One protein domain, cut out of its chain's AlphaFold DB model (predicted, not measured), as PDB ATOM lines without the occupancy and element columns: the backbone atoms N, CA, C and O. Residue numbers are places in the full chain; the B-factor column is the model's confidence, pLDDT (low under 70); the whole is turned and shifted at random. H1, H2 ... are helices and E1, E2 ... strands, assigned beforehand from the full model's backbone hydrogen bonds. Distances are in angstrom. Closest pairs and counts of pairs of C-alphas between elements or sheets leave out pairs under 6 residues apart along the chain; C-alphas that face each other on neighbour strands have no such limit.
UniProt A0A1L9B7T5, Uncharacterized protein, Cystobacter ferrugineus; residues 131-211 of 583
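Overview. This is residues 131 to 211 of the 583 residues of an uncharacterized protein of Cystobacter ferrugineus (UniProt A0A1L9B7T5). Two small three-stranded sheets form a little sandwich, only partly face to face and with their strands crossed, and the two helices H1 and H2 lie at the end of the first sheet, where the far end of H1 makes one end of the longest axis. The first sheet has the order E2, E1, E3 and the second E4, E6, E5; both are mixed, and the chain changes from one to the other where E3 turns into E4. The printed part has 81 residues, with two named helices and six named strands in the order E1, E2, H1, H2, E3, E4, E5, E6, in a mixed class of helices and strands. It is only just compact, close to loose, with a radius of gyration of the C-alphas of 13.6 A, and elongated, spanning 41 by 25 by 21 A.

Arrangement. E1, residues 133 to 136, and E2, residues 141 to 144, form a hairpin, antiparallel, with N 136 and O 141 2.8 A apart, within hydrogen-bond range. H1, residues 158 to 172, only grazes their sheet with its residues 158 to 162; the C-alphas of Gly 141 and Lys 158, the closest of E2 and H1, are 4.2 A apart. H2, residues 177 to 183, touches H1 at a steep tilt of 57 degrees, opposite ways, and the closest C-alphas are those of His 166 and Ala 177, 5.6 A apart. In both helices every O i to N i+4 pair is within hydrogen-bond range. E3, residues 185 to 187, is parallel to E1, with N 135 and O 185 2.9 A apart. E3 runs on into E4, residues 189 to 191, at 81 degrees. E5, residues 200 to 203, and E6, residues 206 to 210, form a second hairpin, antiparallel, with N 201 and O 208 2.8 A apart; E4 is parallel to E6, with N 209 and O 189 2.8 A apart. The two sheets form a sandwich, two sheets face to face, with best planes 24 degrees apart and strands at 44 degrees. The closest C-alphas of E3 and E6 are those of Phe 187 and Trp 207, 4.8 A apart, while E2 and E6 are apart.

Along the chain. E1 begins at C-alpha 133, (54.867, -13.534, -98.693). H1 is 21.5 A long from first to last C-alpha and ends at C-alpha 172, (39.990, -22.600, -107.363). H2 measures 10.0 A, E2 10.3 A and E6 12.1 A, with E6 ending at C-alpha 210, (63.789, -5.118, -92.793).

Size, cuts and confidence. The two C-alphas farthest apart, those of Gln 171 and Lys 204, are 41.9 A apart. The printed part has no cut. The link E2 to H1, residues 145 to 157, is long. Residues 170 to 175, of which 170 to 172 belong to H1, stand free. The mean pLDDT of the printed part is 88.0; residue 148 and residues 172 to 175 are under 70.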
ATOM      1  N   GLU A 131      52.254  -9.957-101.803       88.06
ATOM      2  CA  GLU A 131      52.803  -9.039-100.806       88.06
ATOM      3  C   GLU A 131      52.730  -9.554 -99.362       88.06
ATOM      4  O   GLU A 131      53.431  -9.015 -98.502       88.06
ATOM      5  N   ARG A 132      51.915 -10.582 -99.091       90.88
ATOM      6  CA  ARG A 132      51.890 -11.287 -97.803       90.88
ATOM      7  C   ARG A 132      53.053 -12.259 -97.654       90.88
ATOM      8  O   ARG A 132      53.283 -12.739 -96.556       90.88
ATOM      9  N   PHE A 133      53.802 -12.539 -98.718       93.69
ATOM     10  CA  PHE A 133      54.867 -13.534 -98.693       93.69
ATOM     11  C   PHE A 133      56.203 -12.930 -99.093       93.69
ATOM     12  O   PHE A 133      56.298 -12.070 -99.971       93.69
ATOM     13  N   LEU A 134      57.272 -13.439 -98.487       95.12
ATOM     14  CA  LEU A 134      58.635 -13.183 -98.935       95.12
ATOM     15  C   LEU A 134      59.420 -14.484 -98.960       95.12
ATOM     16  O   LEU A 134      59.253 -15.342 -98.099       95.12
ATOM     17  N   PHE A 135      60.328 -14.607 -99.920       95.12
ATOM     18  CA  PHE A 135      61.216 -15.759-100.014       95.12
ATOM     19  C   PHE A 135      62.616 -15.425 -99.480       95.12
ATOM     20  O   PHE A 135      63.314 -14.564-100.030       95.12
ATOM     21  N   ASP A 136      63.037 -16.136 -98.432       94.50
ATOM     22  CA  ASP A 136      64.387 -16.089 -97.869       94.50
ATOM     23  C   ASP A 136      65.302 -17.006 -98.690       94.50
ATOM     24  O   ASP A 136      65.317 -18.230 -98.526       94.50
ATOM     25  N   THR A 137      66.110 -16.420 -99.575       93.81
ATOM     26  CA  THR A 137      67.001 -17.197-100.447       93.81
ATOM     27  C   THR A 137      68.119 -17.896 -99.679       93.81
ATOM     28  O   THR A 137      68.717 -18.829-100.203       93.81
ATOM     29  N   LYS A 138      68.457 -17.426 -98.470       91.00
ATOM     30  CA  LYS A 138      69.540 -17.994 -97.660       91.00
ATOM     31  C   LYS A 138      69.055 -19.200 -96.861       91.00
ATOM     32  O   LYS A 138      69.796 -20.169 -96.730       91.00
ATOM     33  N   ARG A 139      67.838 -19.128 -96.315       89.81
ATOM     34  CA  ARG A 139      67.211 -20.232 -95.570       89.81
ATOM     35  C   ARG A 139      66.448 -21.208 -96.468       89.81
ATOM     36  O   ARG A 139      66.207 -22.331 -96.048       89.81
ATOM     37  N   GLY A 140      66.117 -20.813 -97.697       92.75
ATOM     38  CA  GLY A 140      65.486 -21.690 -98.682       92.75
ATOM     39  C   GLY A 140      63.996 -21.923 -98.424       92.75
ATOM     40  O   GLY A 140      63.520 -23.053 -98.538       92.75
ATOM     41  N   GLY A 141      63.251 -20.870 -98.088       93.88
ATOM     42  CA  GLY A 141      61.811 -20.977 -97.866       93.88
ATOM     43  C   GLY A 141      61.104 -19.633 -97.725       93.88
ATOM     44  O   GLY A 141      61.705 -18.585 -97.961       93.88
ATOM     45  N   TYR A 142      59.825 -19.682 -97.368       94.19
ATOM     46  CA  TYR A 142      58.924 -18.534 -97.338       94.19
ATOM     47  C   TYR A 142      58.641 -18.080 -95.904       94.19
ATOM     48  O   TYR A 142      58.624 -18.896 -94.986       94.19
ATOM     49  N   ILE A 143      58.442 -16.778 -95.734       93.19
ATOM     50  CA  ILE A 143      57.846 -16.182 -94.536       93.19
ATOM     51  C   ILE A 143      56.534 -15.522 -94.939       93.19
ATOM     52  O   ILE A 143      56.459 -14.927 -96.022       93.19
ATOM     53  N   GLU A 144      55.529 -15.639 -94.084       91.44
ATOM     54  CA  GLU A 144      54.225 -15.023 -94.274       91.44
ATOM     55  C   GLU A 144      54.066 -13.810 -93.354       91.44
ATOM     56  O   GLU A 144      54.708 -13.701 -92.307       91.44
ATOM     57  N   ARG A 145      53.249 -12.861 -93.808       88.69
ATOM     58  CA  ARG A 145      52.721 -11.767 -93.012       88.69
ATOM     59  C   ARG A 145      51.301 -12.109 -92.584       88.69
ATOM     60  O   ARG A 145      50.446 -12.334 -93.445       88.69
ATOM     61  N   ASP A 146      51.066 -12.110 -91.281       82.69
ATOM     62  CA  ASP A 146      49.750 -12.343 -90.704       82.69
ATOM     63  C   ASP A 146      48.789 -11.161 -90.943       82.69
ATOM     64  O   ASP A 146      49.111 -10.163 -91.603       82.69
ATOM     65  N   ASP A 147      47.563 -11.306 -90.444       75.94
ATOM     66  CA  ASP A 147      46.516 -10.293 -90.586       75.94
ATOM     67  C   ASP A 147      46.760  -9.047 -89.714       75.94
ATOM     68  O   ASP A 147      46.273  -7.969 -90.059       75.94
ATOM     69  N   ASP A 148      47.567  -9.166 -88.654       68.75
ATOM     70  CA  ASP A 148      48.004  -8.046 -87.813       68.75
ATOM     71  C   ASP A 148      49.178  -7.271 -88.453       68.75
ATOM     72  O   ASP A 148      49.558  -6.187 -88.001       68.75
ATOM     73  N   GLY A 149      49.717  -7.784 -89.564       74.19
ATOM     74  CA  GLY A 149      50.802  -7.180 -90.328       74.19
ATOM     75  C   GLY A 149      52.197  -7.593 -89.857       74.19
ATOM     76  O   GLY A 149      53.188  -7.052 -90.368       74.19
ATOM     77  N   GLU A 150      52.292  -8.545 -88.933       79.44
ATOM     78  CA  GLU A 150      53.543  -9.091 -88.428       79.44
ATOM     79  C   GLU A 150      54.050 -10.233 -89.304       79.44
ATOM     80  O   GLU A 150      53.298 -10.952 -89.952       79.44
ATOM     81  N   TRP A 151      55.373 -10.360 -89.375       85.88
ATOM     82  CA  TRP A 151      56.027 -11.360 -90.218       85.88
ATOM     83  C   TRP A 151      56.517 -12.535 -89.390       85.88
ATOM     84  O   TRP A 151      57.166 -12.330 -88.359       85.88
ATOM     85  N   ASP A 152      56.365 -13.738 -89.930       83.88
ATOM     86  CA  ASP A 152      56.885 -14.948 -89.315       83.88
ATOM     87  C   ASP A 152      58.395 -14.880 -89.046       83.88
ATOM     88  O   ASP A 152      59.229 -14.448 -89.861       83.88
ATOM     89  N   THR A 153      58.779 -15.381 -87.874       75.00
ATOM     90  CA  THR A 153      60.188 -15.568 -87.513       75.00
ATOM     91  C   THR A 153      60.770 -16.854 -88.096       75.00
ATOM     92  O   THR A 153      61.975 -16.924 -88.383       75.00
ATOM     93  N   GLU A 154      59.918 -17.865 -88.263       83.12
ATOM     94  CA  GLU A 154      60.256 -19.162 -88.839       83.12
ATOM     95  C   GLU A 154      60.014 -19.170 -90.345       83.12
ATOM     96  O   GLU A 154      59.312 -18.325 -90.881       83.12
ATOM     97  N   VAL A 155      60.672 -20.091 -91.045       88.31
ATOM     98  CA  VAL A 155      60.593 -20.176 -92.503       88.31
ATOM     99  C   VAL A 155      59.892 -21.473 -92.872       88.31
ATOM    100  O   VAL A 155      60.368 -22.550 -92.515       88.31
ATOM    101  N   THR A 156      58.812 -21.389 -93.644       91.31
ATOM    102  CA  THR A 156      58.194 -22.561 -94.265       91.31
ATOM    103  C   THR A 156      59.087 -23.052 -95.398       91.31
ATOM    104  O   THR A 156      59.400 -22.307 -96.330       91.31
ATOM    105  N   ALA A 157      59.514 -24.315 -95.340       93.44
ATOM    106  CA  ALA A 157      60.380 -24.895 -96.360       93.44
ATOM    107  C   ALA A 157      59.764 -24.756 -97.762       93.44
ATOM    108  O   ALA A 157      58.577 -25.025 -97.953       93.44
ATOM    109  N   LYS A 158      60.590 -24.384 -98.753       92.19
ATOM    110  CA  LYS A 158      60.151 -24.108-100.132       92.19
ATOM    111  C   LYS A 158      59.210 -25.181-100.686       92.19
ATOM    112  O   LYS A 158      58.142 -24.854-101.185       92.19
ATOM    113  N   LYS A 159      59.607 -26.453-100.570       91.94
ATOM    114  CA  LYS A 159      58.845 -27.595-101.092       91.94
ATOM    115  C   LYS A 159      57.443 -27.660-100.482       91.94
ATOM    116  O   LYS A 159      56.469 -27.709-101.218       91.94
ATOM    117  N   THR A 160      57.359 -27.599 -99.155       92.31
ATOM    118  CA  THR A 160      56.095 -27.657 -98.411       92.31
ATOM    119  C   THR A 160      55.160 -26.515 -98.797       92.31
ATOM    120  O   THR A 160      53.978 -26.739 -99.037       92.31
ATOM    121  N   PHE A 161      55.698 -25.299 -98.898       91.44
ATOM    122  CA  PHE A 161      54.922 -24.121 -99.276       91.44
ATOM    123  C   PHE A 161      54.405 -24.212-100.717       91.44
ATOM    124  O   PHE A 161      53.221 -24.010-100.971       91.44
ATOM    125  N   GLU A 162      55.275 -24.551-101.671       91.75
ATOM    126  CA  GLU A 162      54.899 -24.635-103.086       91.75
ATOM    127  C   GLU A 162      53.892 -25.765-103.336       91.75
ATOM    128  O   GLU A 162      52.915 -25.549-104.048       91.75
ATOM    129  N   GLU A 163      54.062 -26.936-102.710       90.81
ATOM    130  CA  GLU A 163      53.094 -28.044-102.783       90.81
ATOM    131  C   GLU A 163      51.715 -27.635-102.247       90.81
ATOM    132  O   GLU A 163      50.698 -27.910-102.891       90.81
ATOM    133  N   HIS A 164      51.675 -26.927-101.111       89.12
ATOM    134  CA  HIS A 164      50.438 -26.394-100.545       89.12
ATOM    135  C   HIS A 164      49.726 -25.451-101.526       89.12
ATOM    136  O   HIS A 164      48.548 -25.648-101.838       89.12
ATOM    137  N   TRP A 165      50.445 -24.465-102.072       88.38
ATOM    138  CA  TRP A 165      49.858 -23.476-102.977       88.38
ATOM    139  C   TRP A 165      49.467 -24.069-104.330       88.38
ATOM    140  O   TRP A 165      48.380 -23.780-104.823       88.38
ATOM    141  N   HIS A 166      50.268 -24.966-104.908       87.25
ATOM    142  CA  HIS A 166      49.871 -25.698-106.111       87.25
ATOM    143  C   HIS A 166      48.556 -26.467-105.904       87.25
ATOM    144  O   HIS A 166      47.689 -26.433-106.781       87.25
ATOM    145  N   GLY A 167      48.372 -27.096-104.738       85.19
ATOM    146  CA  GLY A 167      47.120 -27.754-104.366       85.19
ATOM    147  C   GLY A 167      45.941 -26.783-104.250       85.19
ATOM    148  O   GLY A 167      44.876 -27.050-104.804       85.19
ATOM    149  N   ARG A 168      46.133 -25.633-103.587       84.31
ATOM    150  CA  ARG A 168      45.095 -24.595-103.426       84.31
ATOM    151  C   ARG A 168      44.659 -24.003-104.772       84.31
ATOM    152  O   ARG A 168      43.469 -23.981-105.067       84.31
ATOM    153  N   PHE A 169      45.599 -23.608-105.633       84.69
ATOM    154  CA  PHE A 169      45.287 -23.073-106.967       84.69
ATOM    155  C   PHE A 169      44.550 -24.096-107.854       84.69
ATOM    156  O   PHE A 169      43.641 -23.725-108.600       84.69
ATOM    157  N   ALA A 170      44.879 -25.391-107.748       80.75
ATOM    158  CA  ALA A 170      44.183 -26.448-108.487       80.75
ATOM    159  C   ALA A 170      42.693 -26.578-108.107       80.75
ATOM    160  O   ALA A 170      41.887 -27.005-108.937       80.75
ATOM    161  N   GLN A 171      42.317 -26.186-106.885       75.81
ATOM    162  CA  GLN A 171      40.935 -26.228-106.397       75.81
ATOM    163  C   GLN A 171      40.086 -25.043-106.890       75.81
ATOM    164  O   GLN A 171      38.879 -25.198-107.055       75.81
ATOM    165  N   VAL A 172      40.700 -23.884-107.163       68.38
ATOM    166  CA  VAL A 172      39.990 -22.600-107.363       68.38
ATOM    167  C   VAL A 172      39.947 -22.155-108.844       68.38
ATOM    168  O   VAL A 172      39.171 -21.282-109.214       68.38
ATOM    169  N   ARG A 173      40.711 -22.798-109.745       59.88
ATOM    170  CA  ARG A 173      40.769 -22.565-111.218       59.88
ATOM    171  C   ARG A 173      41.130 -21.142-111.691       59.88
ATOM    172  O   ARG A 173      41.317 -20.950-112.893       59.88
ATOM    173  N   SER A 174      41.273 -20.161-110.803       60.56
ATOM    174  CA  SER A 174      41.712 -18.801-111.123       60.56
ATOM    175  C   SER A 174      43.234 -18.666-111.001       60.56
ATOM    176  O   SER A 174      43.794 -18.861-109.924       60.56
ATOM    177  N   THR A 175      43.897 -18.252-112.086       60.91
ATOM    178  CA  THR A 175      45.352 -17.982-112.200       60.91
ATOM    179  C   THR A 175      46.306 -19.172-112.009       60.91
ATOM    180  O   THR A 175      45.981 -20.206-111.436       60.91
ATOM    181  N   SER A 176      47.512 -19.036-112.566       77.88
ATOM    182  CA  SER A 176      48.590 -20.020-112.458       77.88
ATOM    183  C   SER A 176      49.323 -19.855-111.123       77.88
ATOM    184  O   SER A 176      49.819 -18.771-110.816       77.88
ATOM    185  N   ALA A 177      49.466 -20.946-110.362       83.06
ATOM    186  CA  ALA A 177      50.297 -20.974-109.152       83.06
ATOM    187  C   ALA A 177      51.743 -20.531-109.432       83.06
ATOM    188  O   ALA A 177      52.388 -19.926-108.580       83.06
ATOM    189  N   HIS A 178      52.249 -20.800-110.641       84.19
ATOM    190  CA  HIS A 178      53.580 -20.366-111.049       84.19
ATOM    191  C   HIS A 178      53.687 -18.838-111.092       84.19
ATOM    192  O   HIS A 178      54.664 -18.286-110.591       84.19
ATOM    193  N   ASP A 179      52.669 -18.156-111.621       84.31
ATOM    194  CA  ASP A 179      52.666 -16.696-111.728       84.31
ATOM    195  C   ASP A 179      52.661 -16.071-110.329       84.31
ATOM    196  O   ASP A 179      53.492 -15.210-110.033       84.31
ATOM    197  N   PHE A 180      51.819 -16.595-109.431       87.62
ATOM    198  CA  PHE A 180      51.789 -16.209-108.020       87.62
ATOM    199  C   PHE A 180      53.154 -16.393-107.343       87.62
ATOM    200  O   PHE A 180      53.742 -15.419-106.873       87.62
ATOM    201  N   LEU A 181      53.723 -17.601-107.372       89.19
ATOM    202  CA  LEU A 181      55.019 -17.895-106.746       89.19
ATOM    203  C   LEU A 181      56.167 -17.067-107.347       89.19
ATOM    204  O   LEU A 181      57.104 -16.675-106.647       89.19
ATOM    205  N   SER A 182      56.112 -16.773-108.650       88.50
ATOM    206  CA  SER A 182      57.123 -15.954-109.325       88.50
ATOM    207  C   SER A 182      57.105 -14.496-108.853       88.50
ATOM    208  O   SER A 182      58.175 -13.891-108.722       88.50
ATOM    209  N   SER A 183      55.910 -13.981-108.531       90.19
ATOM    210  CA  SER A 183      55.664 -12.600-108.104       90.19
ATOM    211  C   SER A 183      56.073 -12.309-106.656       90.19
ATOM    212  O   SER A 183      56.273 -11.147-106.295       90.19
ATOM    213  N   ILE A 184      56.276 -13.350-105.839       93.88
ATOM    214  CA  ILE A 184      56.748 -13.221-104.457       93.88
ATOM    215  C   ILE A 184      58.151 -12.593-104.436       93.88
ATOM    216  O   ILE A 184      59.101 -13.078-105.070       93.88
ATOM    217  N   ARG A 185      58.292 -11.496-103.681       95.19
ATOM    218  CA  ARG A 185      59.564 -10.771-103.542       95.19
ATOM    219  C   ARG A 185      60.578 -11.608-102.753       95.19
ATOM    220  O   ARG A 185      60.231 -12.426-101.903       95.19
ATOM    221  N   ARG A 186      61.869 -11.386-103.024       95.06
ATOM    222  CA  ARG A 186      62.976 -12.198-102.489       95.06
ATOM    223  C   ARG A 186      63.966 -11.343-101.712       95.06
ATOM    224  O   ARG A 186      64.275 -10.227-102.126       95.06
ATOM    225  N   PHE A 187      64.514 -11.894-100.636       95.38
ATOM    226  CA  PHE A 187      65.613 -11.293 -99.883       95.38
ATOM    227  C   PHE A 187      66.670 -12.341 -99.544       95.38
ATOM    228  O   PHE A 187      66.395 -13.538 -99.532       95.38
ATOM    229  N   SER A 188      67.890 -11.891 -99.258       93.62
ATOM    230  CA  SER A 188      69.020 -12.786 -98.970       93.62
ATOM    231  C   SER A 188      69.691 -12.527 -97.625       93.62
ATOM    232  O   SER A 188      70.476 -13.351 -97.146       93.62
ATOM    233  N   ARG A 189      69.401 -11.387 -96.992       91.69
ATOM    234  CA  ARG A 189      69.900 -11.028 -95.661       91.69
ATOM    235  C   ARG A 189      68.808 -10.361 -94.835       91.69
ATOM    236  O   ARG A 189      67.801  -9.932 -95.374       91.69
ATOM    237  N   ARG A 190      69.026 -10.262 -93.528       90.94
ATOM    238  CA  ARG A 190      68.175  -9.504 -92.604       90.94
ATOM    239  C   ARG A 190      68.962  -8.323 -92.052       90.94
ATOM    240  O   ARG A 190      70.182  -8.436 -91.892       90.94
ATOM    241  N   GLY A 191      68.302  -7.197 -91.830       90.94
ATOM    242  CA  GLY A 191      68.936  -6.002 -91.286       90.94
ATOM    243  C   GLY A 191      67.919  -5.008 -90.751       90.94
ATOM    244  O   GLY A 191      66.729  -5.116 -91.017       90.94
ATOM    245  N   PHE A 192      68.401  -4.040 -89.982       92.81
ATOM    246  CA  PHE A 192      67.569  -3.058 -89.303       92.81
ATOM    247  C   PHE A 192      67.639  -1.714 -90.032       92.81
ATOM    248  O   PHE A 192      68.677  -1.050 -89.982       92.81
ATOM    249  N   PHE A 193      66.557  -1.338 -90.720       94.12
ATOM    250  CA  PHE A 193      66.474  -0.144 -91.572       94.12
ATOM    251  C   PHE A 193      65.291   0.744 -91.158       94.12
ATOM    252  O   PHE A 193      64.225   0.691 -91.774       94.12
ATOM    253  N   PRO A 194      65.441   1.543 -90.087       93.81
ATOM    254  CA  PRO A 194      64.379   2.420 -89.598       93.81
ATOM    255  C   PRO A 194      64.057   3.613 -90.505       93.81
ATOM    256  O   PRO A 194      63.030   4.260 -90.332       93.81
ATOM    257  N   ASP A 195      64.906   3.891 -91.490       92.75
ATOM    258  CA  ASP A 195      64.703   4.881 -92.548       92.75
ATOM    259  C   ASP A 195      63.786   4.396 -93.680       92.75
ATOM    260  O   ASP A 195      63.418   5.177 -94.557       92.75
ATOM    261  N   SER A 196      63.379   3.123 -93.661       90.94
ATOM    262  CA  SER A 196      62.482   2.545 -94.653       90.94
ATOM    263  C   SER A 196      61.295   1.839 -94.009       90.94
ATOM    264  O   SER A 196      61.428   1.129 -93.015       90.94
ATOM    265  N   ARG A 197      60.120   1.988 -94.629       86.94
ATOM    266  CA  ARG A 197      58.918   1.202 -94.307       86.94
ATOM    267  C   ARG A 197      58.756  -0.023 -95.206       86.94
ATOM    268  O   ARG A 197      57.834  -0.806 -95.008       86.94
ATOM    269  N   GLU A 198      59.638  -0.190 -96.189       90.19
ATOM    270  CA  GLU A 198      59.592  -1.346 -97.072       90.19
ATOM    271  C   GLU A 198      59.997  -2.614 -96.310       90.19
ATOM    272  O   GLU A 198      61.005  -2.605 -95.594       90.19
ATOM    273  N   PRO A 199      59.276  -3.734 -96.502       89.94
ATOM    274  CA  PRO A 199      59.642  -5.004 -95.884       89.94
ATOM    275  C   PRO A 199      60.956  -5.555 -96.452       89.94
ATOM    276  O   PRO A 199      61.648  -6.315 -95.776       89.94
ATOM    277  N   ILE A 200      61.328  -5.157 -97.678       93.94
ATOM    278  CA  ILE A 200      62.628  -5.471 -98.269       93.94
ATOM    279  C   ILE A 200      63.310  -4.198 -98.767       93.94
ATOM    280  O   ILE A 200      62.780  -3.499 -99.630       93.94
ATOM    281  N   VAL A 201      64.527  -3.962 -98.281       94.88
ATOM    282  CA  VAL A 201      65.348  -2.787 -98.579       94.88
ATOM    283  C   VAL A 201      66.589  -3.201 -99.382       94.88
ATOM    284  O   VAL A 201      67.349  -4.069 -98.934       94.88
ATOM    285  N   PRO A 202      66.842  -2.608-100.562       95.06
ATOM    286  CA  PRO A 202      68.093  -2.808-101.277       95.06
ATOM    287  C   PRO A 202      69.206  -1.991-100.612       95.06
ATOM    288  O   PRO A 202      69.132  -0.768-100.517       95.06
ATOM    289  N   HIS A 203      70.277  -2.650-100.178       92.44
ATOM    290  CA  HIS A 203      71.439  -1.986 -99.593       92.44
ATOM    291  C   HIS A 203      72.733  -2.609-100.118       92.44
ATOM    292  O   HIS A 203      72.970  -3.806 -99.962       92.44
ATOM    293  N   LYS A 204      73.586  -1.791-100.753       91.81
ATOM    294  CA  LYS A 204      74.875  -2.216-101.342       91.81
ATOM    295  C   LYS A 204      74.744  -3.433-102.280       91.81
ATOM    296  O   LYS A 204      75.540  -4.364-102.211       91.81
ATOM    297  N   GLY A 205      73.716  -3.436-103.132       91.19
ATOM    298  CA  GLY A 205      73.460  -4.505-104.108       91.19
ATOM    299  C   GLY A 205      72.851  -5.788-103.528       91.19
ATOM    300  O   GLY A 205      72.704  -6.768-104.253       91.19
ATOM    301  N   ILE A 206      72.486  -5.802-102.242       93.44
ATOM    302  CA  ILE A 206      71.877  -6.948-101.559       93.44
ATOM    303  C   ILE A 206      70.477  -6.556-101.080       93.44
ATOM    304  O   ILE A 206      70.284  -5.466-100.545       93.44
ATOM    305  N   TRP A 207      69.504  -7.450-101.246       95.25
ATOM    306  CA  TRP A 207      68.143  -7.274-100.739       95.25
ATOM    307  C   TRP A 207      68.040  -7.774 -99.298       95.25
ATOM    308  O   TRP A 207      68.251  -8.962 -99.027       95.25
ATOM    309  N   PHE A 208      67.723  -6.864 -98.380       95.31
ATOM    310  CA  PHE A 208      67.565  -7.158 -96.963       95.31
ATOM    311  C   PHE A 208      66.096  -7.186 -96.570       95.31
ATOM    312  O   PHE A 208      65.381  -6.242 -96.870       95.31
ATOM    313  N   PHE A 209      65.671  -8.201 -95.826       94.25
ATOM    314  CA  PHE A 209      64.452  -8.120 -95.034       94.25
ATOM    315  C   PHE A 209      64.649  -7.116 -93.901       94.25
ATOM    316  O   PHE A 209      65.616  -7.228 -93.134       94.25
ATOM    317  N   ASN A 210      63.754  -6.138 -93.821       93.75
ATOM    318  CA  ASN A 210      63.789  -5.118 -92.793       93.75
ATOM    319  C   ASN A 210      63.230  -5.680 -91.483       93.75
ATOM    320  O   ASN A 210      62.081  -6.108 -91.416       93.75
ATOM    321  N   GLU A 211      64.046  -5.682 -90.436       91.56
ATOM    322  CA  GLU A 211      63.678  -6.136 -89.092       91.56
ATOM    323  C   GLU A 211      63.101  -5.003 -88.232       91.56
ATOM    324  O   GLU A 211      62.608  -5.269 -87.142       91.56
TER     325      GLU A 211